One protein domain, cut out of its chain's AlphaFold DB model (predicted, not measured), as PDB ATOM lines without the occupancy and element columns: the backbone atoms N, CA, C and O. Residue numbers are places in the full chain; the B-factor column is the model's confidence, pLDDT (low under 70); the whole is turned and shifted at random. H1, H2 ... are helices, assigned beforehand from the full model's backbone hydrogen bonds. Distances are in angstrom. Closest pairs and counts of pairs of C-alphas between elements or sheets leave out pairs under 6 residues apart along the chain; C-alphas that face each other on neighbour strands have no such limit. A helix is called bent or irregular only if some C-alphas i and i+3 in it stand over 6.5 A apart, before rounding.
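AT A GLANCE: This is residues 2 to 186 of the 188 residues of an uncharacterized protein of Fulvivirga sp. M361 (UniProt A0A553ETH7). A body of packed helices has one long arm: residues 2 to 22 of H1 stick out from it, while the rest of H1 packs on the long last helix H9, whose end, residues 178 to 186 with the tail, sticks out as well. H2 crosses H9 and H3 runs beside it; H4, H5 and H6 fold back and forth as two hairpins in a second group, with H7 and the short H8 near H4. The 185 printed residues, with nine named helices in the order H1 to H9 and no named strand, are of the class all helix. The whole is only just loose, close to compact, with a radius of gyration of the C-alphas of 19.4 A and spans of 65 by 52 by 38 A.

IN THESE COORDINATES: H1, residues 2 to 36, begins at C-alpha 2 (-55.080, 45.255, -47.560) and is 49.8 A long, with a kink of 29 degrees near residue 22. H2, residues 46 to 72, is 38.2 A long, with a kink of 29 degrees near residue 55. H3 is residues 77 to 86, H4 89 to 101 and H5 107 to 117. H6, residues 125 to 135, is irregular: C-alphas 127 and 130 are 7.3 A apart. H7 is residues 138 to 150 and H8 153 to 156. H9, residues 159 to 184, is 37.8 A long and ends at C-alpha 184 (-51.184, 37.182, 16.634).

HOW THE PARTS SIT: H9 is the hub, touching H1, H2 and H3. H1 touches it with residues 23 to 36 alone, at a steep tilt of 48 degrees, the same way; the closest C-alphas are those of Pro 28 and Thr 165, 4.4 A. H2 touches H9 only just about perpendicular, at 72 degrees, closest at C-alphas 64 and 173, 6.9 A. H3 touches H9 at a shallow tilt of 4 degrees, opposite ways, closest at C-alphas 81 and 167, 5.9 A. H4 and H5 touch as a helical hairpin, C-alphas 95 and 117 being closest at 5.9 A. H5 and H6 form another, C-alphas 107 and 133 being closest at 5.1 A. H7 is close to but not clearly touching H4, with C-alphas 100 and 145 closest at 7.1 A. H8 is likewise close to but not clearly touching H4, with C-alphas 93 and 154 closest at 7.3 A. Every O i to N i+4 pair is within hydrogen-bond range in H3, H4, H5, H7 and H9, against 29 of 31 in H1, 21 of 23 in H2 and 4 of 7 in H6; H8 is too short for one.

THE WHOLE: The C-alphas farthest apart, of Lys 2 and Glu 130, are 66.2 A apart. The printed part has no cut and no long link. Mean pLDDT of the printed part is 76.6; 58 residues are under 70, among them 2 to 25.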
ATOM      1  N   LYS A   2     -55.918  44.459 -48.495       48.91
ATOM      2  CA  LYS A   2     -55.080  45.255 -47.560       48.91
ATOM      3  C   LYS A   2     -55.664  45.419 -46.140       48.91
ATOM      4  O   LYS A   2     -54.941  45.270 -45.169       48.91
ATOM      5  N   LYS A   3     -56.979  45.643 -46.010       51.94
ATOM      6  CA  LYS A   3     -57.658  45.802 -44.704       51.94
ATOM      7  C   LYS A   3     -57.674  44.519 -43.854       51.94
ATOM      8  O   LYS A   3     -57.566  44.600 -42.641       51.94
ATOM      9  N   ILE A   4     -57.756  43.349 -44.490       59.34
ATOM     10  CA  ILE A   4     -57.740  42.045 -43.803       59.34
ATOM     11  C   ILE A   4     -56.326  41.741 -43.294       59.34
ATOM     12  O   ILE A   4     -56.161  41.316 -42.159       59.34
ATOM     13  N   LEU A   5     -55.304  42.057 -44.095       43.56
ATOM     14  CA  LEU A   5     -53.896  41.937 -43.706       43.56
ATOM     15  C   LEU A   5     -53.548  42.792 -42.477       43.56
ATOM     16  O   LEU A   5     -52.857  42.320 -41.582       43.56
ATOM     17  N   VAL A   6     -54.074  44.019 -42.400       57.66
ATOM     18  CA  VAL A   6     -53.871  44.902 -41.238       57.66
ATOM     19  C   VAL A   6     -54.534  44.337 -39.977       57.66
ATOM     20  O   VAL A   6     -53.926  44.358 -38.912       57.66
ATOM     21  N   ILE A   7     -55.743  43.778 -40.084       60.22
ATOM     22  CA  ILE A   7     -56.449  43.178 -38.940       60.22
ATOM     23  C   ILE A   7     -55.701  41.942 -38.414       60.22
ATOM     24  O   ILE A   7     -55.523  41.801 -37.207       60.22
ATOM     25  N   VAL A   8     -55.206  41.080 -39.307       53.19
ATOM     26  CA  VAL A   8     -54.412  39.897 -38.926       53.19
ATOM     27  C   VAL A   8     -53.089  40.301 -38.267       53.19
ATOM     28  O   VAL A   8     -52.686  39.692 -37.279       53.19
ATOM     29  N   LEU A   9     -52.438  41.364 -38.752       38.78
ATOM     30  CA  LEU A   9     -51.212  41.893 -38.154       38.78
ATOM     31  C   LEU A   9     -51.453  42.430 -36.733       38.78
ATOM     32  O   LEU A   9     -50.682  42.124 -35.830       38.78
ATOM     33  N   ILE A  10     -52.543  43.176 -36.516       59.06
ATOM     34  CA  ILE A  10     -52.915  43.688 -35.187       59.06
ATOM     35  C   ILE A  10     -53.207  42.535 -34.219       59.06
ATOM     36  O   ILE A  10     -52.758  42.580 -33.078       59.06
ATOM     37  N   LEU A  11     -53.897  41.482 -34.670       46.72
ATOM     38  CA  LEU A  11     -54.160  40.297 -33.848       46.72
ATOM     39  C   LEU A  11     -52.881  39.527 -33.501       46.72
ATOM     40  O   LEU A  11     -52.743  39.085 -32.365       46.72
ATOM     41  N   MET A  12     -51.926  39.408 -34.427       46.78
ATOM     42  CA  MET A  12     -50.623  38.797 -34.131       46.78
ATOM     43  C   MET A  12     -49.798  39.637 -33.157       46.78
ATOM     44  O   MET A  12     -49.182  39.082 -32.253       46.78
ATOM     45  N   ILE A  13     -49.817  40.965 -33.295       51.81
ATOM     46  CA  ILE A  13     -49.146  41.878 -32.365       51.81
ATOM     47  C   ILE A  13     -49.790  41.788 -30.975       51.81
ATOM     48  O   ILE A  13     -49.081  41.646 -29.982       51.81
ATOM     49  N   ALA A  14     -51.121  41.798 -30.892       51.75
ATOM     50  CA  ALA A  14     -51.845  41.629 -29.636       51.75
ATOM     51  C   ALA A  14     -51.551  40.265 -28.997       51.75
ATOM     52  O   ALA A  14     -51.213  40.221 -27.822       51.75
ATOM     53  N   ALA A  15     -51.578  39.173 -29.769       46.25
ATOM     54  CA  ALA A  15     -51.218  37.842 -29.288       46.25
ATOM     55  C   ALA A  15     -49.761  37.783 -28.804       46.25
ATOM     56  O   ALA A  15     -49.496  37.231 -27.740       46.25
ATOM     57  N   PHE A  16     -48.826  38.405 -29.523       46.19
ATOM     58  CA  PHE A  16     -47.424  38.506 -29.120       46.19
ATOM     59  C   PHE A  16     -47.263  39.269 -27.799       46.19
ATOM     60  O   PHE A  16     -46.574  38.792 -26.897       46.19
ATOM     61  N   PHE A  17     -47.941  40.410 -27.636       51.97
ATOM     62  CA  PHE A  17     -47.939  41.159 -26.378       51.97
ATOM     63  C   PHE A  17     -48.637  40.406 -25.244       51.97
ATOM     64  O   PHE A  17     -48.135  40.424 -24.126       51.97
ATOM     65  N   SER A  18     -49.745  39.710 -25.507       47.25
ATOM     66  CA  SER A  18     -50.446  38.890 -24.514       47.25
ATOM     67  C   SER A  18     -49.597  37.709 -24.048       47.25
ATOM     68  O   SER A  18     -49.526  37.455 -22.849       47.25
ATOM     69  N   ILE A  19     -48.907  37.026 -24.967       56.16
ATOM     70  CA  ILE A  19     -47.952  35.962 -24.640       56.16
ATOM     71  C   ILE A  19     -46.801  36.551 -23.822       56.16
ATOM     72  O   ILE A  19     -46.519  36.072 -22.727       56.16
ATOM     73  N   ARG A  20     -46.184  37.643 -24.285       59.19
ATOM     74  CA  ARG A  20     -45.085  38.305 -23.567       59.19
ATOM     75  C   ARG A  20     -45.497  38.746 -22.158       59.19
ATOM     76  O   ARG A  20     -44.744  38.530 -21.216       59.19
ATOM     77  N   TYR A  21     -46.685  39.325 -22.005       67.12
ATOM     78  CA  TYR A  21     -47.245  39.722 -20.714       67.12
ATOM     79  C   TYR A  21     -47.498  38.511 -19.809       67.12
ATOM     80  O   TYR A  21     -47.131  38.526 -18.637       67.12
ATOM     81  N   TYR A  22     -48.060  37.431 -20.355       65.38
ATOM     82  CA  TYR A  22     -48.314  36.207 -19.600       65.38
ATOM     83  C   TYR A  22     -47.021  35.595 -19.041       65.38
ATOM     84  O   TYR A  22     -46.959  35.255 -17.861       65.38
ATOM     85  N   TYR A  23     -45.975  35.507 -19.862       59.69
ATOM     86  CA  TYR A  23     -44.683  34.958 -19.447       59.69
ATOM     87  C   TYR A  23     -43.910  35.871 -18.491       59.69
ATOM     88  O   TYR A  23     -43.172  35.359 -17.654       59.69
ATOM     89  N   LYS A  24     -44.069  37.196 -18.595       64.81
ATOM     90  CA  LYS A  24     -43.337  38.150 -17.752       64.81
ATOM     91  C   LYS A  24     -44.005  38.412 -16.397       64.81
ATOM     92  O   LYS A  24     -43.299  38.574 -15.416       64.81
ATOM     93  N   GLU A  25     -45.335  38.442 -16.328       67.19
ATOM     94  CA  GLU A  25     -46.062  38.824 -15.102       67.19
ATOM     95  C   GLU A  25     -46.797  37.639 -14.460       67.19
ATOM     96  O   GLU A  25     -46.628  37.345 -13.278       67.19
ATOM     97  N   ARG A  26     -47.605  36.914 -15.246       71.00
ATOM     98  CA  ARG A  26     -48.487  35.849 -14.732       71.00
ATOM     99  C   ARG A  26     -47.732  34.585 -14.349       71.00
ATOM    100  O   ARG A  26     -48.099  33.949 -13.367       71.00
ATOM    101  N   LEU A  27     -46.730  34.195 -15.133       68.50
ATOM    102  CA  LEU A  27     -45.990  32.958 -14.902       68.50
ATOM    103  C   LEU A  27     -45.116  33.030 -13.635       68.50
ATOM    104  O   LEU A  27     -45.259  32.131 -12.808       68.50
ATOM    105  N   PRO A  28     -44.316  34.091 -13.395       67.69
ATOM    106  CA  PRO A  28     -43.593  34.249 -12.133       67.69
ATOM    107  C   PRO A  28     -44.520  34.280 -10.918       67.69
ATOM    108  O   PRO A  28     -44.238  33.630  -9.916       67.69
ATOM    109  N   GLN A  29     -45.658  34.976 -11.024       72.31
ATOM    110  CA  GLN A  29     -46.635  35.045  -9.942       72.31
ATOM    111  C   GLN A  29     -47.274  33.682  -9.653       72.31
ATOM    112  O   GLN A  29     -47.299  33.259  -8.507       72.31
ATOM    113  N   ALA A  30     -47.703  32.946 -10.681       68.50
ATOM    114  CA  ALA A  30     -48.271  31.610 -10.504       68.50
ATOM    115  C   ALA A  30     -47.263  30.613  -9.906       68.50
ATOM    116  O   ALA A  30     -47.648  29.745  -9.127       68.50
ATOM    117  N   VAL A  31     -45.978  30.724 -10.260       67.75
ATOM    118  CA  VAL A  31     -44.915  29.906  -9.660       67.75
ATOM    119  C   VAL A  31     -44.682  30.308  -8.202       67.75
ATOM    120  O   VAL A  31     -44.604  29.431  -7.344       67.75
ATOM    121  N   ALA A  32     -44.624  31.607  -7.902       67.94
ATOM    122  CA  ALA A  32     -44.470  32.102  -6.538       67.94
ATOM    123  C   ALA A  32     -45.649  31.692  -5.640       67.94
ATOM    124  O   ALA A  32     -45.421  31.155  -4.559       67.94
ATOM    125  N   ASP A  33     -46.891  31.845  -6.101       73.19
ATOM    126  CA  ASP A  33     -48.094  31.441  -5.364       73.19
ATOM    127  C   ASP A  33     -48.143  29.912  -5.157       73.19
ATOM    128  O   ASP A  33     -48.439  29.443  -4.057       73.19
ATOM    129  N   ALA A  34     -47.741  29.113  -6.151       69.94
ATOM    130  CA  ALA A  34     -47.648  27.655  -6.006       69.94
ATOM    131  C   ALA A  34     -46.564  27.206  -5.012       69.94
ATOM    132  O   ALA A  34     -46.676  26.136  -4.407       69.94
ATOM    133  N   ILE A  35     -45.498  27.993  -4.852       64.00
ATOM    134  CA  ILE A  35     -44.399  27.698  -3.925       64.00
ATOM    135  C   ILE A  35     -44.711  28.189  -2.509       64.00
ATOM    136  O   ILE A  35     -44.479  27.461  -1.546       64.00
ATOM    137  N   VAL A  36     -45.219  29.414  -2.379       69.94
ATOM    138  CA  VAL A  36     -45.387  30.096  -1.090       69.94
ATOM    139  C   VAL A  36     -46.774  29.855  -0.495       69.94
ATOM    140  O   VAL A  36     -46.875  29.571   0.694       69.94
ATOM    141  N   LYS A  37     -47.837  29.909  -1.307       71.56
ATOM    142  CA  LYS A  37     -49.235  29.801  -0.846       71.56
ATOM    143  C   LYS A  37     -49.854  28.415  -1.034       71.56
ATOM    144  O   LYS A  37     -50.998  28.208  -0.644       71.56
ATOM    145  N   ASP A  38     -49.125  27.467  -1.629       66.06
ATOM    146  CA  ASP A  38     -49.670  26.168  -2.055       66.06
ATOM    147  C   ASP A  38     -50.864  26.302  -3.036       66.06
ATOM    148  O   ASP A  38     -51.719  25.414  -3.127       66.06
ATOM    149  N   GLU A  39     -50.917  27.394  -3.811       72.50
ATOM    150  CA  GLU A  39     -51.971  27.658  -4.797       72.50
ATOM    151  C   GLU A  39     -51.528  27.246  -6.208       72.50
ATOM    152  O   GLU A  39     -50.668  27.867  -6.828       72.50
ATOM    153  N   TYR A  40     -52.127  26.180  -6.747       66.75
ATOM    154  CA  TYR A  40     -51.749  25.626  -8.051       66.75
ATOM    155  C   TYR A  40     -52.736  26.041  -9.150       66.75
ATOM    156  O   TYR A  40     -53.950  25.958  -8.941       66.75
ATOM    157  N   PRO A  41     -52.265  26.392 -10.363       67.06
ATOM    158  CA  PRO A  41     -53.152  26.571 -11.504       67.06
ATOM    159  C   PRO A  41     -53.936  25.282 -11.780       67.06
ATOM    160  O   PRO A  41     -53.350  24.201 -11.845       67.06
ATOM    161  N   ALA A  42     -55.243  25.397 -12.038       66.00
ATOM    162  CA  ALA A  42     -56.137  24.254 -12.282       66.00
ATOM    163  C   ALA A  42     -55.722  23.347 -13.464       66.00
ATOM    164  O   ALA A  42     -56.240  22.247 -13.624       66.00
ATOM    165  N   ILE A  43     -54.791  23.809 -14.301       61.25
ATOM    166  CA  ILE A  43     -54.300  23.129 -15.507       61.25
ATOM    167  C   ILE A  43     -53.187  22.107 -15.175       61.25
ATOM    168  O   ILE A  43     -52.837  21.278 -16.013       61.25
ATOM    169  N   VAL A  44     -52.624  22.120 -13.958       58.09
ATOM    170  CA  VAL A  44     -51.511  21.231 -13.580       58.09
ATOM    171  C   VAL A  44     -52.028  19.854 -13.122       58.09
ATOM    172  O   VAL A  44     -52.822  19.784 -12.185       58.09
ATOM    173  N   PRO A  45     -51.559  18.728 -13.703       65.56
ATOM    174  CA  PRO A  45     -52.001  17.391 -13.297       65.56
ATOM    175  C   PRO A  45     -51.693  17.071 -11.824       65.56
ATOM    176  O   PRO A  45     -50.581  17.318 -11.354       65.56
ATOM    177  N   GLU A  46     -52.609  16.404 -11.108       70.69
ATOM    178  CA  GLU A  46     -52.467  16.102  -9.666       70.69
ATOM    179  C   GLU A  46     -51.155  15.397  -9.282       70.69
ATOM    180  O   GLU A  46     -50.578  15.654  -8.224       70.69
ATOM    181  N   LYS A  47     -50.659  14.489 -10.135       63.91
ATOM    182  CA  LYS A  47     -49.387  13.785  -9.899       63.91
ATOM    183  C   LYS A  47     -48.198  14.747  -9.859       63.91
ATOM    184  O   LYS A  47     -47.235  14.496  -9.137       63.91
ATOM    185  N   VAL A  48     -48.268  15.822 -10.638       61.34
ATOM    186  CA  VAL A  48     -47.270  16.890 -10.674       61.34
ATOM    187  C   VAL A  48     -47.468  17.801  -9.463       61.34
ATOM    188  O   VAL A  48     -46.506  18.030  -8.738       61.34
ATOM    189  N   VAL A  49     -48.713  18.184  -9.148       66.12
ATOM    190  CA  VAL A  49     -49.055  18.979  -7.951       66.12
ATOM    191  C   VAL A  49     -48.518  18.342  -6.666       66.12
ATOM    192  O   VAL A  49     -47.873  19.017  -5.876       66.12
ATOM    193  N   LYS A  50     -48.694  17.028  -6.465       70.31
ATOM    194  CA  LYS A  50     -48.175  16.337  -5.266       70.31
ATOM    195  C   LYS A  50     -46.652  16.412  -5.142       70.31
ATOM    196  O   LYS A  50     -46.144  16.545  -4.032       70.31
ATOM    197  N   LYS A  51     -45.924  16.318  -6.260       62.94
ATOM    198  CA  LYS A  51     -44.458  16.445  -6.268       62.94
ATOM    199  C   LYS A  51     -44.026  17.883  -6.007       62.94
ATOM    200  O   LYS A  51     -43.109  18.087  -5.216       62.94
ATOM    201  N   ILE A  52     -44.705  18.848  -6.630       63.78
ATOM    202  CA  ILE A  52     -44.440  20.269  -6.408       63.78
ATOM    203  C   ILE A  52     -44.711  20.610  -4.943       63.78
ATOM    204  O   ILE A  52     -43.817  21.134  -4.311       63.78
ATOM    205  N   LYS A  53     -45.824  20.178  -4.343       66.56
ATOM    206  CA  LYS A  53     -46.169  20.459  -2.938       66.56
ATOM    207  C   LYS A  53     -45.093  20.075  -1.925       66.56
ATOM    208  O   LYS A  53     -44.833  20.811  -0.977       66.56
ATOM    209  N   VAL A  54     -44.439  18.931  -2.118       66.75
ATOM    210  CA  VAL A  54     -43.329  18.520  -1.242       66.75
ATOM    211  C   VAL A  54     -42.124  19.451  -1.409       66.75
ATOM    212  O   VAL A  54     -41.512  19.833  -0.414       66.75
ATOM    213  N   ALA A  55     -41.801  19.835  -2.647       62.31
ATOM    214  CA  ALA A  55     -40.719  20.772  -2.937       62.31
ATOM    215  C   ALA A  55     -41.051  22.199  -2.458       62.31
ATOM    216  O   ALA A  55     -40.233  22.801  -1.769       62.31
ATOM    217  N   SER A  56     -42.261  22.692  -2.736       65.00
ATOM    218  CA  SER A  56     -42.809  23.978  -2.299       65.00
ATOM    219  C   SER A  56     -42.714  24.132  -0.794       65.00
ATOM    220  O   SER A  56     -42.183  25.130  -0.329       65.00
ATOM    221  N   LYS A  57     -43.112  23.116  -0.015       69.81
ATOM    222  CA  LYS A  57     -43.003  23.172   1.448       69.81
ATOM    223  C   LYS A  57     -41.561  23.377   1.916       69.81
ATOM    224  O   LYS A  57     -41.319  24.201   2.792       69.81
ATOM    225  N   GLU A  58     -40.603  22.647   1.340       66.56
ATOM    226  CA  GLU A  58     -39.192  22.810   1.712       66.56
ATOM    227  C   GLU A  58     -38.658  24.194   1.314       66.56
ATOM    228  O   GLU A  58     -37.958  24.834   2.099       66.56
ATOM    229  N   VAL A  59     -39.002  24.665   0.115       69.12
ATOM    230  CA  VAL A  59     -38.600  25.987  -0.379       69.12
ATOM    231  C   VAL A  59     -39.214  27.096   0.474       69.12
ATOM    232  O   VAL A  59     -38.499  28.007   0.873       69.12
ATOM    233  N   ASN A  60     -40.492  26.986   0.829       68.81
ATOM    234  CA  ASN A  60     -41.212  27.957   1.644       68.81
ATOM    235  C   ASN A  60     -40.595  28.092   3.049       68.81
ATOM    236  O   ASN A  60     -40.289  29.197   3.493       68.81
ATOM    237  N   THR A  61     -40.311  26.973   3.728       71.69
ATOM    238  CA  THR A  61     -39.628  27.000   5.036       71.69
ATOM    239  C   THR A  61     -38.237  27.631   4.944       71.69
ATOM    240  O   THR A  61     -37.849  28.417   5.809       71.69
ATOM    241  N   ARG A  62     -37.476  27.315   3.890       69.88
ATOM    242  CA  ARG A  62     -36.149  27.907   3.679       69.88
ATOM    243  C   ARG A  62     -36.233  29.400   3.389       69.88
ATOM    244  O   ARG A  62     -35.409  30.143   3.899       69.88
ATOM    245  N   LEU A  63     -37.226  29.836   2.623       72.81
ATOM    246  CA  LEU A  63     -37.446  31.243   2.311       72.81
ATOM    247  C   LEU A  63     -37.819  32.050   3.562       72.81
ATOM    248  O   LEU A  63     -37.292  33.139   3.751       72.81
ATOM    249  N   GLU A  64     -38.637  31.482   4.455       80.31
ATOM    250  CA  GLU A  64     -38.913  32.064   5.779       80.31
ATOM    251  C   GLU A  64     -37.628  32.235   6.595       80.31
ATOM    252  O   GLU A  64     -37.387  33.289   7.176       80.31
ATOM    253  N   THR A  65     -36.767  31.212   6.587       76.75
ATOM    254  CA  THR A  65     -35.480  31.244   7.296       76.75
ATOM    255  C   THR A  65     -34.552  32.303   6.705       76.75
ATOM    256  O   THR A  65     -33.902  33.025   7.452       76.75
ATOM    257  N   VAL A  66     -34.504  32.421   5.373       75.69
ATOM    258  CA  VAL A  66     -33.710  33.449   4.688       75.69
ATOM    259  C   VAL A  66     -34.195  34.834   5.095       75.69
ATOM    260  O   VAL A  66     -33.386  35.586   5.617       75.69
ATOM    261  N   ILE A  67     -35.494  35.126   4.950       80.69
ATOM    262  CA  ILE A  67     -36.082  36.438   5.268       80.69
ATOM    263  C   ILE A  67     -35.850  36.825   6.730       80.69
ATOM    264  O   ILE A  67     -35.347  37.907   7.022       80.69
ATOM    265  N   THR A  68     -36.160  35.923   7.658       84.00
ATOM    266  CA  THR A  68     -35.981  36.200   9.089       84.00
ATOM    267  C   THR A  68     -34.505  36.398   9.433       84.00
ATOM    268  O   THR A  68     -34.164  37.350  10.128       84.00
ATOM    269  N   THR A  69     -33.600  35.572   8.894       78.00
ATOM    270  CA  THR A  69     -32.160  35.729   9.150       78.00
ATOM    271  C   THR A  69     -31.626  37.041   8.579       78.00
ATOM    272  O   THR A  69     -30.893  37.746   9.267       78.00
ATOM    273  N   THR A  70     -32.016  37.408   7.359       79.19
ATOM    274  CA  THR A  70     -31.589  38.665   6.731       79.19
ATOM    275  C   THR A  70     -32.060  39.880   7.525       79.19
ATOM    276  O   THR A  70     -31.263  40.782   7.770       79.19
ATOM    277  N   GLU A  71     -33.299  39.861   8.032       83.94
ATOM    278  CA  GLU A  71     -33.818  40.929   8.890       83.94
ATOM    279  C   GLU A  71     -33.039  41.018  10.210       83.94
ATOM    280  O   GLU A  71     -32.653  42.113  10.622       83.94
ATOM    281  N   THR A  72     -32.712  39.882  10.849       85.94
ATOM    282  CA  THR A  72     -31.882  39.888  12.073       85.94
ATOM    283  C   THR A  72     -30.459  40.400  11.847       85.94
ATOM    284  O   THR A  72     -29.831  40.900  12.777       85.94
ATOM    285  N   GLN A  73     -29.957  40.304  10.616       84.19
ATOM    286  CA  GLN A  73     -28.651  40.821  10.209       84.19
ATOM    287  C   GLN A  73     -28.709  42.277   9.717       84.19
ATOM    288  O   GLN A  73     -27.694  42.817   9.282       84.19
ATOM    289  N   GLY A  74     -29.873  42.930   9.806       87.50
ATOM    290  CA  GLY A  74     -30.057  44.329   9.424       87.50
ATOM    291  C   GLY A  74     -30.204  44.567   7.920       87.50
ATOM    292  O   GLY A  74     -30.106  45.713   7.489       87.50
ATOM    293  N   ILE A  75     -30.440  43.518   7.125       86.94
ATOM    294  CA  ILE A  75     -30.717  43.627   5.689       86.94
ATOM    295  C   ILE A  75     -32.227  43.781   5.496       86.94
ATOM    296  O   ILE A  75     -33.010  42.944   5.950       86.94
ATOM    297  N   THR A  76     -32.647  44.836   4.801       90.88
ATOM    298  CA  THR A  76     -34.063  45.055   4.488       90.88
ATOM    299  C   THR A  76     -34.521  44.200   3.305       90.88
ATOM    300  O   THR A  76     -33.728  43.793   2.455       90.88
ATOM    301  N   ILE A  77     -35.831  43.967   3.194       88.56
ATOM    302  CA  ILE A  77     -36.391  43.276   2.023       88.56
ATOM    303  C   ILE A  77     -36.109  44.033   0.722       88.56
ATOM    304  O   ILE A  77     -35.787  43.401  -0.283       88.56
ATOM    305  N   ASP A  78     -36.134  45.366   0.745       90.50
ATOM    306  CA  ASP A  78     -35.775  46.177  -0.422       90.50
ATOM    307  C   ASP A  78     -34.323  45.928  -0.855       90.50
ATOM    308  O   ASP A  78     -34.056  45.788  -2.045       90.50
ATOM    309  N   GLN A  79     -33.392  45.784   0.096       89.69
ATOM    310  CA  GLN A  79     -32.002  45.433  -0.204       89.69
ATOM    311  C   GLN A  79     -31.866  44.014  -0.773       89.69
ATOM    312  O   GLN A  79     -31.049  43.798  -1.664       89.69
ATOM    313  N   LEU A  80     -32.670  43.046  -0.317       86.50
ATOM    314  CA  LEU A  80     -32.693  41.703  -0.914       86.50
ATOM    315  C   LEU A  80     -33.222  41.719  -2.347       86.50
ATOM    316  O   LEU A  80     -32.668  41.049  -3.217       86.50
ATOM    317  N   ILE A  81     -34.284  42.482  -2.597       90.19
ATOM    318  CA  ILE A  81     -34.847  42.657  -3.936       90.19
ATOM    319  C   ILE A  81     -33.826  43.341  -4.846       90.19
ATOM    320  O   ILE A  81     -33.587  42.867  -5.956       90.19
ATOM    321  N   GLN A  82     -33.176  44.396  -4.356       91.31
ATOM    322  CA  GLN A  82     -32.132  45.098  -5.088       91.31
ATOM    323  C   GLN A  82     -30.949  44.173  -5.402       91.31
ATOM    324  O   GLN A  82     -30.484  44.161  -6.536       91.31
ATOM    325  N   ALA A  83     -30.510  43.342  -4.452       87.44
ATOM    326  CA  ALA A  83     -29.460  42.359  -4.703       87.44
ATOM    327  C   ALA A  83     -29.839  41.389  -5.832       87.44
ATOM    328  O   ALA A  83     -29.011  41.090  -6.683       87.44
ATOM    329  N   VAL A  84     -31.099  40.942  -5.891       87.88
ATOM    330  CA  VAL A  84     -31.616  40.090  -6.979       87.88
ATOM    331  C   VAL A  84     -31.627  40.825  -8.331       87.88
ATOM    332  O   VAL A  84     -31.375  40.208  -9.370       87.88
ATOM    333  N   ASP A  85     -31.889  42.133  -8.337       91.12
ATOM    334  CA  ASP A  85     -31.834  42.970  -9.542       91.12
ATOM    335  C   ASP A  85     -30.397  43.250 -10.020       91.12
ATOM    336  O   ASP A  85     -30.169  43.357 -11.226       91.12
ATOM    337  N   GLU A  86     -29.430  43.315  -9.105       91.00
ATOM    338  CA  GLU A  86     -28.010  43.550  -9.405       91.00
ATOM    339  C   GLU A  86     -27.325  42.344 -10.059       91.00
ATOM    340  O   GLU A  86     -26.410  42.530 -10.865       91.00
ATOM    341  N   VAL A  87     -27.800  41.122  -9.781       86.94
ATOM    342  CA  VAL A  87     -27.246  39.897 -10.373       86.94
ATOM    343  C   VAL A  87     -27.408  39.908 -11.893       86.94
ATOM    344  O   VAL A  87     -28.527  39.887 -12.429       86.94
ATOM    345  N   LYS A  88     -26.279  39.871 -12.606       89.38
ATOM    346  CA  LYS A  88     -26.260  39.817 -14.070       89.38
ATOM    347  C   LYS A  88     -26.268  38.382 -14.588       89.38
ATOM    348  O   LYS A  88     -25.774  37.455 -13.951       89.38
ATOM    349  N   GLU A  89     -26.823  38.195 -15.781       87.06
ATOM    350  CA  GLU A  89     -26.900  36.874 -16.415       87.06
ATOM    351  C   GLU A  89     -25.512  36.263 -16.665       87.06
ATOM    352  O   GLU A  89     -25.306  35.079 -16.406       87.06
ATOM    353  N   ASP A  90     -24.561  37.055 -17.156       89.75
ATOM    354  CA  ASP A  90     -23.196  36.616 -17.445       89.75
ATOM    355  C   ASP A  90     -22.448  36.186 -16.178       89.75
ATOM    356  O   ASP A  90     -21.733  35.184 -16.198       89.75
ATOM    357  N   GLU A  91     -22.677  36.874 -15.058       90.06
ATOM    358  CA  GLU A  91     -22.157  36.502 -13.739       90.06
ATOM    359  C   GLU A  91     -22.722  35.158 -13.266       90.06
ATOM    360  O   GLU A  91     -21.964  34.285 -12.836       90.06
ATOM    361  N   VAL A  92     -24.034  34.934 -13.414       86.81
ATOM    362  CA  VAL A  92     -24.675  33.650 -13.071       86.81
ATOM    363  C   VAL A  92     -24.133  32.521 -13.938       86.81
ATOM    364  O   VAL A  92     -23.769  31.469 -13.414       86.81
ATOM    365  N   ARG A  93     -24.045  32.731 -15.256       88.69
ATOM    366  CA  ARG A  93     -23.525  31.731 -16.200       88.69
ATOM    367  C   ARG A  93     -22.081  31.367 -15.882       88.69
ATOM    368  O   ARG A  93     -21.776  30.191 -15.713       88.69
ATOM    369  N   LYS A  94     -21.222  32.373 -15.699       92.06
ATOM    370  CA  LYS A  94     -19.824  32.180 -15.302       92.06
ATOM    371  C   LYS A  94     -19.718  31.426 -13.976       92.06
ATOM    372  O   LYS A  94     -18.907  30.510 -13.855       92.06
ATOM    373  N   THR A  95     -20.543  31.782 -12.993       89.38
ATOM    374  CA  THR A  95     -20.573  31.100 -11.692       89.38
ATOM    375  C   THR A  95     -20.962  29.634 -11.860       89.38
ATOM    376  O   THR A  95     -20.270  28.761 -11.347       89.38
ATOM    377  N   LEU A  96     -22.017  29.335 -12.623       89.19
ATOM    378  CA  LEU A  96     -22.436  27.959 -12.900       89.19
ATOM    379  C   LEU A  96     -21.343  27.158 -13.614       89.19
ATOM    380  O   LEU A  96     -21.075  26.027 -13.212       89.19
ATOM    381  N   ASP A  97     -20.670  27.744 -14.603       92.19
ATOM    382  CA  ASP A  97     -19.553  27.097 -15.294       92.19
ATOM    383  C   ASP A  97     -18.405  26.761 -14.335       92.19
ATOM    384  O   ASP A  97     -17.863  25.655 -14.383       92.19
ATOM    385  N   ILE A  98     -18.059  27.665 -13.414       92.94
ATOM    386  CA  ILE A  98     -17.060  27.395 -12.371       92.94
ATOM    387  C   ILE A  98     -17.535  26.248 -11.474       92.94
ATOM    388  O   ILE A  98     -16.783  25.299 -11.246       92.94
ATOM    389  N   LEU A  99     -18.787  26.285 -11.010       91.06
ATOM    390  CA  LEU A  99     -19.355  25.252 -10.141       91.06
ATOM    391  C   LEU A  99     -19.407  23.875 -10.817       91.06
ATOM    392  O   LEU A  99     -19.174  22.867 -10.155       91.06
ATOM    393  N   TYR A 100     -19.663  23.804 -12.125       91.12
ATOM    394  CA  TYR A 100     -19.677  22.542 -12.872       91.12
ATOM    395  C   TYR A 100     -18.297  21.931 -13.079       91.12
ATOM    396  O   TYR A 100     -18.198  20.716 -13.261       91.12
ATOM    397  N   ASN A 101     -17.258  22.762 -13.098       94.00
ATOM    398  CA  ASN A 101     -15.882  22.343 -13.341       94.00
ATOM    399  C   ASN A 101     -15.047  22.270 -12.052       94.00
ATOM    400  O   ASN A 101     -13.858  21.959 -12.108       94.00
ATOM    401  N   THR A 102     -15.666  22.521 -10.895       93.31
ATOM    402  CA  THR A 102     -15.017  22.478  -9.584       93.31
ATOM    403  C   THR A 102     -15.484  21.264  -8.788       93.31
ATOM    404  O   THR A 102     -16.677  21.001  -8.663       93.31
ATOM    405  N   ASP A 103     -14.535  20.542  -8.194       93.00
ATOM    406  CA  ASP A 103     -14.814  19.549  -7.152       93.00
ATOM    407  C   ASP A 103     -15.199  20.282  -5.854       93.00
ATOM    408  O   ASP A 103     -14.331  20.721  -5.096       93.00
ATOM    409  N   LEU A 104     -16.502  20.507  -5.651       90.44
ATOM    410  CA  LEU A 104     -17.038  21.238  -4.500       90.44
ATOM    411  C   LEU A 104     -16.974  20.388  -3.228       90.44
ATOM    412  O   LEU A 104     -17.690  19.399  -3.089       90.44
ATOM    413  N   ARG A 105     -16.164  20.813  -2.257       92.75
ATOM    414  CA  ARG A 105     -15.905  20.059  -1.020       92.75
ATOM    415  C   ARG A 105     -16.689  20.559   0.185       92.75
ATOM    416  O   ARG A 105     -16.906  19.795   1.126       92.75
ATOM    417  N   SER A 106     -17.107  21.822   0.184       94.69
ATOM    418  CA  SER A 106     -17.782  22.445   1.326       94.69
ATOM    419  C   SER A 106     -18.758  23.543   0.914       94.69
ATOM    420  O   SER A 106     -18.698  24.078  -0.195       94.69
ATOM    421  N   ALA A 107     -19.660  23.883   1.839       85.25
ATOM    422  CA  ALA A 107     -20.565  25.015   1.674       85.25
ATOM    423  C   ALA A 107     -19.804  26.350   1.704       85.25
ATOM    424  O   ALA A 107     -20.183  27.257   0.976       85.25
ATOM    425  N   ASP A 108     -18.706  26.451   2.461       94.06
ATOM    426  CA  ASP A 108     -17.815  27.617   2.417       94.06
ATOM    427  C   ASP A 108     -17.253  27.850   1.019       94.06
ATOM    428  O   ASP A 108     -17.397  28.938   0.483       94.06
ATOM    429  N   GLN A 109     -16.706  26.810   0.383       94.62
ATOM    430  CA  GLN A 109     -16.160  26.932  -0.968       94.62
ATOM    431  C   GLN A 109     -17.238  27.355  -1.975       94.62
ATOM    432  O   GLN A 109     -16.985  28.162  -2.864       94.62
ATOM    433  N   LEU A 110     -18.451  26.813  -1.840       87.00
ATOM    434  CA  LEU A 110     -19.590  27.214  -2.663       87.00
ATOM    435  C   LEU A 110     -19.956  28.690  -2.451       87.00
ATOM    436  O   LEU A 110     -20.263  29.384  -3.418       87.00
ATOM    437  N   PHE A 111     -19.936  29.154  -1.201       87.50
ATOM    438  CA  PHE A 111     -20.201  30.544  -0.857       87.50
ATOM    439  C   PHE A 111     -19.134  31.472  -1.440       87.50
ATOM    440  O   PHE A 111     -19.485  32.457  -2.084       87.50
ATOM    441  N   ASP A 112     -17.857  31.113  -1.280       92.94
ATOM    442  CA  ASP A 112     -16.700  31.848  -1.799       92.94
ATOM    443  C   ASP A 112     -16.805  32.035  -3.316       92.94
ATOM    444  O   ASP A 112     -16.766  33.159  -3.808       92.94
ATOM    445  N   ILE A 113     -17.068  30.952  -4.056       89.81
ATOM    446  CA  ILE A 113     -17.267  31.015  -5.512       89.81
ATOM    447  C   ILE A 113     -18.421  31.960  -5.872       89.81
ATOM    448  O   ILE A 113     -18.319  32.706  -6.846       89.81
ATOM    449  N   GLY A 114     -19.510  31.932  -5.098       86.06
ATOM    450  CA  GLY A 114     -20.658  32.812  -5.299       86.06
ATOM    451  C   GLY A 114     -20.292  34.286  -5.142       86.06
ATOM    452  O   GLY A 114     -20.507  35.065  -6.067       86.06
ATOM    453  N   ILE A 115     -19.704  34.667  -4.005       90.19
ATOM    454  CA  ILE A 115     -19.367  36.071  -3.714       90.19
ATOM    455  C   ILE A 115     -18.230  36.613  -4.590       90.19
ATOM    456  O   ILE A 115     -18.170  37.812  -4.837       90.19
ATOM    457  N   GLU A 116     -17.336  35.752  -5.084       94.06
ATOM    458  CA  GLU A 116     -16.251  36.146  -5.992       94.06
ATOM    459  C   GLU A 116     -16.736  36.433  -7.420       94.06
ATOM    460  O   GLU A 116     -16.037  37.095  -8.190       94.06
ATOM    461  N   ASN A 117     -17.903  35.906  -7.809       87.69
ATOM    462  CA  ASN A 117     -18.385  35.975  -9.190       87.69
ATOM    463  C   ASN A 117     -19.717  36.710  -9.357       87.69
ATOM    464  O   ASN A 117     -20.019  37.111 -10.480       87.69
ATOM    465  N   ILE A 118     -20.480  36.910  -8.282       86.88
ATOM    466  CA  ILE A 118     -21.753  37.636  -8.284       86.88
ATOM    467  C   ILE A 118     -21.572  38.934  -7.504       86.88
ATOM    468  O   ILE A 118     -21.345  38.915  -6.293       86.88
ATOM    469  N   HIS A 119     -21.696  40.069  -8.191       91.38
ATOM    470  CA  HIS A 119     -21.484  41.372  -7.573       91.38
ATOM    471  C   HIS A 119     -22.797  41.929  -7.026       91.38
ATOM    472  O   HIS A 119     -23.721  42.222  -7.780       91.38
ATOM    473  N   ILE A 120     -22.845  42.123  -5.709       88.06
ATOM    474  CA  ILE A 120     -23.967  42.739  -4.998       88.06
ATOM    475  C   ILE A 120     -23.436  43.985  -4.284       88.06
ATOM    476  O   ILE A 120     -22.435  43.924  -3.572       88.06
ATOM    477  N   GLN A 121     -24.090  45.119  -4.505       93.19
ATOM    478  CA  GLN A 121     -23.819  46.410  -3.870       93.19
ATOM    479  C   GLN A 121     -24.864  46.757  -2.806       93.19
ATOM    480  O   GLN A 121     -24.583  47.564  -1.921       93.19
ATOM    481  N   ALA A 122     -26.055  46.154  -2.872       87.69
ATOM    482  CA  ALA A 122     -27.159  46.441  -1.958       87.69
ATOM    483  C   ALA A 122     -26.824  46.202  -0.469       87.69
ATOM    484  O   ALA A 122     -27.370  46.882   0.405       87.69
ATOM    485  N   PHE A 123     -25.936  45.248  -0.173       90.62
ATOM    486  CA  PHE A 123     -25.396  44.950   1.158       90.62
ATOM    487  C   PHE A 123     -24.115  44.107   1.036       90.62
ATOM    488  O   PHE A 123     -23.831  43.580  -0.037       90.62
ATOM    489  N   ASP A 124     -23.355  43.959   2.128       90.00
ATOM    490  CA  ASP A 124     -22.189  43.065   2.179       90.00
ATOM    491  C   ASP A 124     -22.641  41.595   2.227       90.00
ATOM    492  O   ASP A 124     -23.182  41.171   3.252       90.00
ATOM    493  N   PRO A 125     -22.410  40.779   1.179       87.25
ATOM    494  CA  PRO A 125     -22.847  39.388   1.171       87.25
ATOM    495  C   PRO A 125     -22.217  38.559   2.289       87.25
ATOM    496  O   PRO A 125     -22.829  37.587   2.727       87.25
ATOM    497  N   ALA A 126     -21.030  38.933   2.785       88.69
ATOM    498  CA  ALA A 126     -20.284  38.158   3.772       88.69
ATOM    499  C   ALA A 126     -21.055  37.946   5.084       88.69
ATOM    500  O   ALA A 126     -20.859  36.921   5.741       88.69
ATOM    501  N   VAL A 127     -21.982  38.846   5.431       88.25
ATOM    502  CA  VAL A 127     -22.832  38.708   6.627       88.25
ATOM    503  C   VAL A 127     -23.731  37.465   6.560       88.25
ATOM    504  O   VAL A 127     -24.048  36.870   7.589       88.25
ATOM    505  N   LEU A 128     -24.063  36.992   5.352       82.94
ATOM    506  CA  LEU A 128     -24.883  35.798   5.139       82.94
ATOM    507  C   LEU A 128     -24.094  34.488   5.212       82.94
ATOM    508  O   LEU A 128     -24.716  33.423   5.189       82.94
ATOM    509  N   ARG A 129     -22.754  34.527   5.311       86.94
ATOM    510  CA  ARG A 129     -21.908  33.322   5.247       86.94
ATOM    511  C   ARG A 129     -22.331  32.277   6.270       86.94
ATOM    512  O   ARG A 129     -22.568  31.130   5.906       86.94
ATOM    513  N   GLU A 130     -22.429  32.661   7.540       87.12
ATOM    514  CA  GLU A 130     -22.736  31.720   8.621       87.12
ATOM    515  C   GLU A 130     -24.094  31.041   8.395       87.12
ATOM    516  O   GLU A 130     -24.206  29.814   8.442       87.12
ATOM    517  N   SER A 131     -25.118  31.833   8.067       77.56
ATOM    518  CA  SER A 131     -26.452  31.311   7.764       77.56
ATOM    519  C   SER A 131     -26.429  30.373   6.557       77.56
ATOM    520  O   SER A 131     -27.015  29.289   6.600       77.56
ATOM    521  N   PHE A 132     -25.704  30.740   5.500       80.69
ATOM    522  CA  PHE A 132     -25.559  29.919   4.306       80.69
ATOM    523  C   PHE A 132     -24.901  28.572   4.623       80.69
ATOM    524  O   PHE A 132     -25.486  27.520   4.356       80.69
ATOM    525  N   VAL A 133     -23.721  28.589   5.244       86.06
ATOM    526  CA  VAL A 133     -22.930  27.388   5.544       86.06
ATOM    527  C   VAL A 133     -23.702  26.426   6.450       86.06
ATOM    528  O   VAL A 133     -23.698  25.218   6.209       86.06
ATOM    529  N   ASN A 134     -24.448  26.950   7.425       85.62
ATOM    530  CA  ASN A 134     -25.238  26.137   8.351       85.62
ATOM    531  C   ASN A 134     -26.480  25.492   7.706       85.62
ATOM    532  O   ASN A 134     -26.939  24.438   8.154       85.62
ATOM    533  N   ASN A 135     -27.034  26.092   6.649       73.69
ATOM    534  CA  ASN A 135     -28.294  25.647   6.041       73.69
ATOM    535  C   ASN A 135     -28.126  24.891   4.713       73.69
ATOM    536  O   ASN A 135     -29.058  24.204   4.251       73.69
ATOM    537  N   VAL A 136     -26.948  24.989   4.097       76.38
ATOM    538  CA  VAL A 136     -26.624  24.352   2.823       76.38
ATOM    539  C   VAL A 136     -26.101  22.936   3.037       76.38
ATOM    540  O   VAL A 136     -25.199  22.665   3.821       76.38
ATOM    541  N   LYS A 137     -26.676  21.990   2.291       82.81
ATOM    542  CA  LYS A 137     -26.255  20.583   2.293       82.81
ATOM    543  C   LYS A 137     -25.618  20.259   0.948       82.81
ATOM    544  O   LYS A 137     -26.347  20.185  -0.041       82.81
ATOM    545  N   MET A 138     -24.312  19.986   0.911       87.12
ATOM    546  CA  MET A 138     -23.567  19.766  -0.346       87.12
ATOM    547  C   MET A 138     -24.170  18.678  -1.239       87.12
ATOM    548  O   MET A 138     -24.381  18.902  -2.424       87.12
ATOM    549  N   LYS A 139     -24.645  17.572  -0.657       85.12
ATOM    550  CA  LYS A 139     -25.363  16.523  -1.407       85.12
ATOM    551  C   LYS A 139     -26.608  17.034  -2.153       85.12
ATOM    552  O   LYS A 139     -27.013  16.447  -3.153       85.12
ATOM    553  N   LYS A 140     -27.286  18.069  -1.639       76.19
ATOM    554  CA  LYS A 140     -28.419  18.710  -2.331       76.19
ATOM    555  C   LYS A 140     -27.932  19.651  -3.429       76.19
ATOM    556  O   LYS A 140     -28.542  19.661  -4.492       76.19
ATOM    557  N   VAL A 141     -26.836  20.369  -3.191       78.44
ATOM    558  CA  VAL A 141     -26.192  21.244  -4.182       78.44
ATOM    559  C   VAL A 141     -25.724  20.438  -5.389       78.44
ATOM    560  O   VAL A 141     -26.130  20.743  -6.501       78.44
ATOM    561  N   GLU A 142     -24.972  19.357  -5.186       82.44
ATOM    562  CA  GLU A 142     -24.498  18.478  -6.265       82.44
ATOM    563  C   GLU A 142     -25.653  17.948  -7.120       82.44
ATOM    564  O   GLU A 142     -25.604  17.968  -8.349       82.44
ATOM    565  N   LYS A 143     -26.734  17.502  -6.465       80.81
ATOM    566  CA  LYS A 143     -27.945  17.046  -7.157       80.81
ATOM    567  C   LYS A 143     -28.604  18.165  -7.956       80.81
ATOM    568  O   LYS A 143     -29.065  17.900  -9.062       80.81
ATOM    569  N   ALA A 144     -28.669  19.374  -7.402       75.62
ATOM    570  CA  ALA A 144     -29.241  20.529  -8.081       75.62
ATOM    571  C   ALA A 144     -28.392  20.933  -9.293       75.62
ATOM    572  O   ALA A 144     -28.935  21.036 -10.384       75.62
ATOM    573  N   LEU A 145     -27.071  21.060  -9.136       77.31
ATOM    574  CA  LEU A 145     -26.145  21.379 -10.227       77.31
ATOM    575  C   LEU A 145     -26.219  20.343 -11.348       77.31
ATOM    576  O   LEU A 145     -26.359  20.704 -12.514       77.31
ATOM    577  N   LYS A 146     -26.217  19.051 -10.999       85.69
ATOM    578  CA  LYS A 146     -26.398  17.980 -11.980       85.69
ATOM    579  C   LYS A 146     -27.735  18.104 -12.709       85.69
ATOM    580  O   LYS A 146     -27.772  17.999 -13.923       85.69
ATOM    581  N   TYR A 147     -28.824  18.355 -11.984       77.38
ATOM    582  CA  TYR A 147     -30.145  18.507 -12.590       77.38
ATOM    583  C   TYR A 147     -30.226  19.719 -13.530       77.38
ATOM    584  O   TYR A 147     -30.794  19.596 -14.611       77.38
ATOM    585  N   ILE A 148     -29.646  20.861 -13.147       73.62
ATOM    586  CA  ILE A 148     -29.591  22.065 -13.990       73.62
ATOM    587  C   ILE A 148     -28.809  21.770 -15.274       73.62
ATOM    588  O   ILE A 148     -29.288  22.109 -16.353       73.62
ATOM    589  N   LYS A 149     -27.658  21.095 -15.162       81.06
ATOM    590  CA  LYS A 149     -26.812  20.715 -16.300       81.06
ATOM    591  C   LYS A 149     -27.486  19.700 -17.227       81.06
ATOM    592  O   LYS A 149     -27.560  19.938 -18.424       81.06
ATOM    593  N   ASP A 150     -28.013  18.605 -16.679       85.62
ATOM    594  CA  ASP A 150     -28.622  17.507 -17.447       85.62
ATOM    595  C   ASP A 150     -29.890  17.942 -18.212       85.62
ATOM    596  O   ASP A 150     -30.295  17.272 -19.158       85.62
ATOM    597  N   ASN A 151     -30.536  19.038 -17.792       75.44
ATOM    598  CA  ASN A 151     -31.770  19.555 -18.394       75.44
ATOM    599  C   ASN A 151     -31.588  20.928 -19.066       75.44
ATOM    600  O   ASN A 151     -32.590  21.569 -19.378       75.44
ATOM    601  N   GLU A 152     -30.346  21.401 -19.233       79.50
ATOM    602  CA  GLU A 152     -30.022  22.687 -19.880       79.50
ATOM    603  C   GLU A 152     -30.820  23.875 -19.296       79.50
ATOM    604  O   GLU A 152     -31.176  24.832 -19.982       79.50
ATOM    605  N   LEU A 153     -31.130  23.830 -17.992       73.00
ATOM    606  CA  LEU A 153     -32.050  24.796 -17.375       73.00
ATOM    607  C   LEU A 153     -31.471  26.207 -17.306       73.00
ATOM    608  O   LEU A 153     -32.236  27.167 -17.285       73.00
ATOM    609  N   ALA A 154     -30.143  26.322 -17.284       70.81
ATOM    610  CA  ALA A 154     -29.448  27.604 -17.342       70.81
ATOM    611  C   ALA A 154     -29.699  28.345 -18.669       70.81
ATOM    612  O   ALA A 154     -29.666  29.571 -18.697       70.81
ATOM    613  N   ASP A 155     -29.990  27.609 -19.745       72.69
ATOM    614  CA  ASP A 155     -30.319  28.161 -21.062       72.69
ATOM    615  C   ASP A 155     -31.831  28.236 -21.297       72.69
ATOM    616  O   ASP A 155     -32.316  29.139 -21.979       72.69
ATOM    617  N   ALA A 156     -32.588  27.301 -20.717       65.44
ATOM    618  CA  ALA A 156     -34.031  27.200 -20.911       65.44
ATOM    619  C   ALA A 156     -34.841  28.246 -20.122       65.44
ATOM    620  O   ALA A 156     -35.939  28.620 -20.542       65.44
ATOM    621  N   LEU A 157     -34.338  28.711 -18.972       65.88
ATOM    622  CA  LEU A 157     -34.990  29.740 -18.163       65.88
ATOM    623  C   LEU A 157     -34.409  31.114 -18.486       65.88
ATOM    624  O   LEU A 157     -33.240  31.382 -18.230       65.88
ATOM    625  N   SER A 158     -35.257  32.014 -18.988       72.38
ATOM    626  CA  SER A 158     -34.878  33.421 -19.118       72.38
ATOM    627  C   SER A 158     -34.481  33.980 -17.741       72.38
ATOM    628  O   SER A 158     -35.268  33.845 -16.794       72.38
ATOM    629  N   PRO A 159     -33.319  34.647 -17.614       73.94
ATOM    630  CA  PRO A 159     -32.882  35.237 -16.350       73.94
ATOM    631  C   PRO A 159     -33.894  36.224 -15.777       73.94
ATOM    632  O   PRO A 159     -34.090  36.261 -14.569       73.94
ATOM    633  N   ASP A 160     -34.599  36.965 -16.638       75.50
ATOM    634  CA  ASP A 160     -35.664  37.876 -16.218       75.50
ATOM    635  C   ASP A 160     -36.808  37.124 -15.527       75.50
ATOM    636  O   ASP A 160     -37.296  37.556 -14.488       75.50
ATOM    637  N   VAL A 161     -37.211  35.964 -16.056       72.56
ATOM    638  CA  VAL A 161     -38.259  35.132 -15.442       72.56
ATOM    639  C   VAL A 161     -37.789  34.588 -14.096       72.56
ATOM    640  O   VAL A 161     -38.554  34.608 -13.133       72.56
ATOM    641  N   ALA A 162     -36.539  34.130 -14.000       72.56
ATOM    642  CA  ALA A 162     -35.968  33.651 -12.744       72.56
ATOM    643  C   ALA A 162     -35.896  34.772 -11.693       72.56
ATOM    644  O   ALA A 162     -36.353  34.585 -10.566       72.56
ATOM    645  N   ARG A 163     -35.410  35.955 -12.085       81.88
ATOM    646  CA  ARG A 163     -35.316  37.149 -11.238       81.88
ATOM    647  C   ARG A 163     -36.684  37.573 -10.714       81.88
ATOM    648  O   ARG A 163     -36.864  37.703  -9.506       81.88
ATOM    649  N   GLU A 164     -37.667  37.725 -11.599       81.19
ATOM    650  CA  GLU A 164     -39.033  38.077 -11.201       81.19
ATOM    651  C   GLU A 164     -39.661  37.002 -10.309       81.19
ATOM    652  O   GLU A 164     -40.334  37.330  -9.337       81.19
ATOM    653  N   THR A 165     -39.398  35.719 -10.572       73.19
ATOM    654  CA  THR A 165     -39.896  34.627  -9.721       73.19
ATOM    655  C   THR A 165     -39.323  34.727  -8.308       73.19
ATOM    656  O   THR A 165     -40.079  34.657  -7.342       73.19
ATOM    657  N   ILE A 166     -38.011  34.947  -8.170       79.31
ATOM    658  CA  ILE A 166     -37.351  35.102  -6.866       79.31
ATOM    659  C   ILE A 166     -37.907  36.323  -6.125       79.31
ATOM    660  O   ILE A 166     -38.290  36.201  -4.961       79.31
ATOM    661  N   LYS A 167     -38.026  37.477  -6.793       85.88
ATOM    662  CA  LYS A 167     -38.602  38.689  -6.187       85.88
ATOM    663  C   LYS A 167     -40.031  38.463  -5.706       85.88
ATOM    664  O   LYS A 167     -40.361  38.813  -4.575       85.88
ATOM    665  N   ARG A 168     -40.873  37.836  -6.534       82.81
ATOM    666  CA  ARG A 168     -42.258  37.506  -6.165       82.81
ATOM    667  C   ARG A 168     -42.305  36.556  -4.977       82.81
ATOM    668  O   ARG A 168     -43.082  36.797  -4.066       82.81
ATOM    669  N   MET A 169     -41.445  35.539  -4.940       77.44
ATOM    670  CA  MET A 169     -41.343  34.647  -3.787       77.44
ATOM    671  C   MET A 169     -41.004  35.417  -2.504       77.44
ATOM    672  O   MET A 169     -41.703  35.240  -1.508       77.44
ATOM    673  N   ILE A 170     -39.983  36.284  -2.530       83.75
ATOM    674  CA  ILE A 170     -39.571  37.095  -1.370       83.75
ATOM    675  C   ILE A 170     -40.732  37.969  -0.884       83.75
ATOM    676  O   ILE A 170     -41.106  37.887   0.285       83.75
ATOM    677  N   LEU A 171     -41.343  38.745  -1.786       87.00
ATOM    678  CA  LEU A 171     -42.453  39.645  -1.462       87.00
ATOM    679  C   LEU A 171     -43.658  38.890  -0.897       87.00
ATOM    680  O   LEU A 171     -44.155  39.221   0.174       87.00
ATOM    681  N   THR A 172     -44.098  37.830  -1.579       82.19
ATOM    682  CA  THR A 172     -45.244  37.030  -1.131       82.19
ATOM    683  C   THR A 172     -44.984  36.388   0.228       82.19
ATOM    684  O   THR A 172     -45.894  36.284   1.049       82.19
ATOM    685  N   LYS A 173     -43.744  35.975   0.500       85.00
ATOM    686  CA  LYS A 173     -43.400  35.393   1.793       85.00
ATOM    687  C   LYS A 173     -43.346  36.436   2.906       85.00
ATOM    688  O   LYS A 173     -43.807  36.155   4.009       85.00
ATOM    689  N   GLN A 174     -42.835  37.632   2.622       86.75
ATOM    690  CA  GLN A 174     -42.867  38.747   3.564       86.75
ATOM    691  C   GLN A 174     -44.312  39.121   3.928       86.75
ATOM    692  O   GLN A 174     -44.629  39.250   5.109       86.75
ATOM    693  N   GLU A 175     -45.201  39.234   2.936       87.56
ATOM    694  CA  GLU A 175     -46.631  39.489   3.156       87.56
ATOM    695  C   GLU A 175     -47.259  38.429   4.074       87.56
ATOM    696  O   GLU A 175     -48.001  38.767   4.996       87.56
ATOM    697  N   GLU A 176     -46.929  37.150   3.861       85.25
ATOM    698  CA  GLU A 176     -47.404  36.048   4.699       85.25
ATOM    699  C   GLU A 176     -46.916  36.171   6.153       85.25
ATOM    700  O   GLU A 176     -47.704  35.986   7.082       85.25
ATOM    701  N   ILE A 177     -45.639  36.507   6.365       86.00
ATOM    702  CA  ILE A 177     -45.059  36.702   7.703       86.00
ATOM    703  C   ILE A 177     -45.752  37.871   8.415       86.00
ATOM    704  O   ILE A 177     -46.241  37.698   9.531       86.00
ATOM    705  N   ILE A 178     -45.882  39.028   7.752       86.19
ATOM    706  CA  ILE A 178     -46.547  40.217   8.311       86.19
ATOM    707  C   ILE A 178     -48.006  39.910   8.667       86.19
ATOM    708  O   ILE A 178     -48.475  40.292   9.745       86.19
ATOM    709  N   ALA A 179     -48.734  39.211   7.791       86.44
ATOM    710  CA  ALA A 179     -50.119  38.829   8.042       86.44
ATOM    711  C   ALA A 179     -50.251  37.928   9.281       86.44
ATOM    712  O   ALA A 179     -51.131  38.166  10.107       86.44
ATOM    713  N   ARG A 180     -49.361  36.940   9.458       84.88
ATOM    714  CA  ARG A 180     -49.347  36.072  10.651       84.88
ATOM    715  C   ARG A 180     -49.089  36.877  11.928       84.88
ATOM    716  O   ARG A 180     -49.869  36.774  12.873       84.88
ATOM    717  N   THR A 181     -48.072  37.739  11.937       81.00
ATOM    718  CA  THR A 181     -47.730  38.566  13.108       81.00
ATOM    719  C   THR A 181     -48.833  39.574  13.459       81.00
ATOM    720  O   THR A 181     -49.108  39.811  14.633       81.00
ATOM    721  N   SER A 182     -49.524  40.132  12.458       74.06
ATOM    722  CA  SER A 182     -50.646  41.066  12.666       74.06
ATOM    723  C   SER A 182     -51.889  40.385  13.252       74.06
ATOM    724  O   SER A 182     -52.667  41.016  13.969       74.06
ATOM    725  N   VAL A 183     -52.094  39.099  12.951       70.50
ATOM    726  CA  VAL A 183     -53.181  38.296  13.529       70.50
ATOM    727  C   VAL A 183     -52.857  37.915  14.973       70.50
ATOM    728  O   VAL A 183     -53.722  38.045  15.831       70.50
ATOM    729  N   GLU A 184     -51.617  37.522  15.270       63.69
ATOM    730  CA  GLU A 184     -51.184  37.182  16.634       63.69
ATOM    731  C   GLU A 184     -51.169  38.399  17.579       63.69
ATOM    732  O   GLU A 184     -51.505  38.270  18.755       63.69
ATOM    733  N   GLY A 185     -50.867  39.598  17.067       55.97
ATOM    734  CA  GLY A 185     -50.908  40.847  17.838       55.97
ATOM    735  C   GLY A 185     -52.313  41.362  18.184       55.97
ATOM    736  O   GLY A 185     -52.441  42.171  19.094       55.97
ATOM    737  N   ASN A 186     -53.361  40.886  17.500       53.09
ATOM    738  CA  ASN A 186     -54.765  41.252  17.757       53.09
ATOM    739  C   ASN A 186     -55.492  40.276  18.707       53.09
ATOM    740  O   ASN A 186     -56.694  40.423  18.933       53.09
TER     741      ASN A 186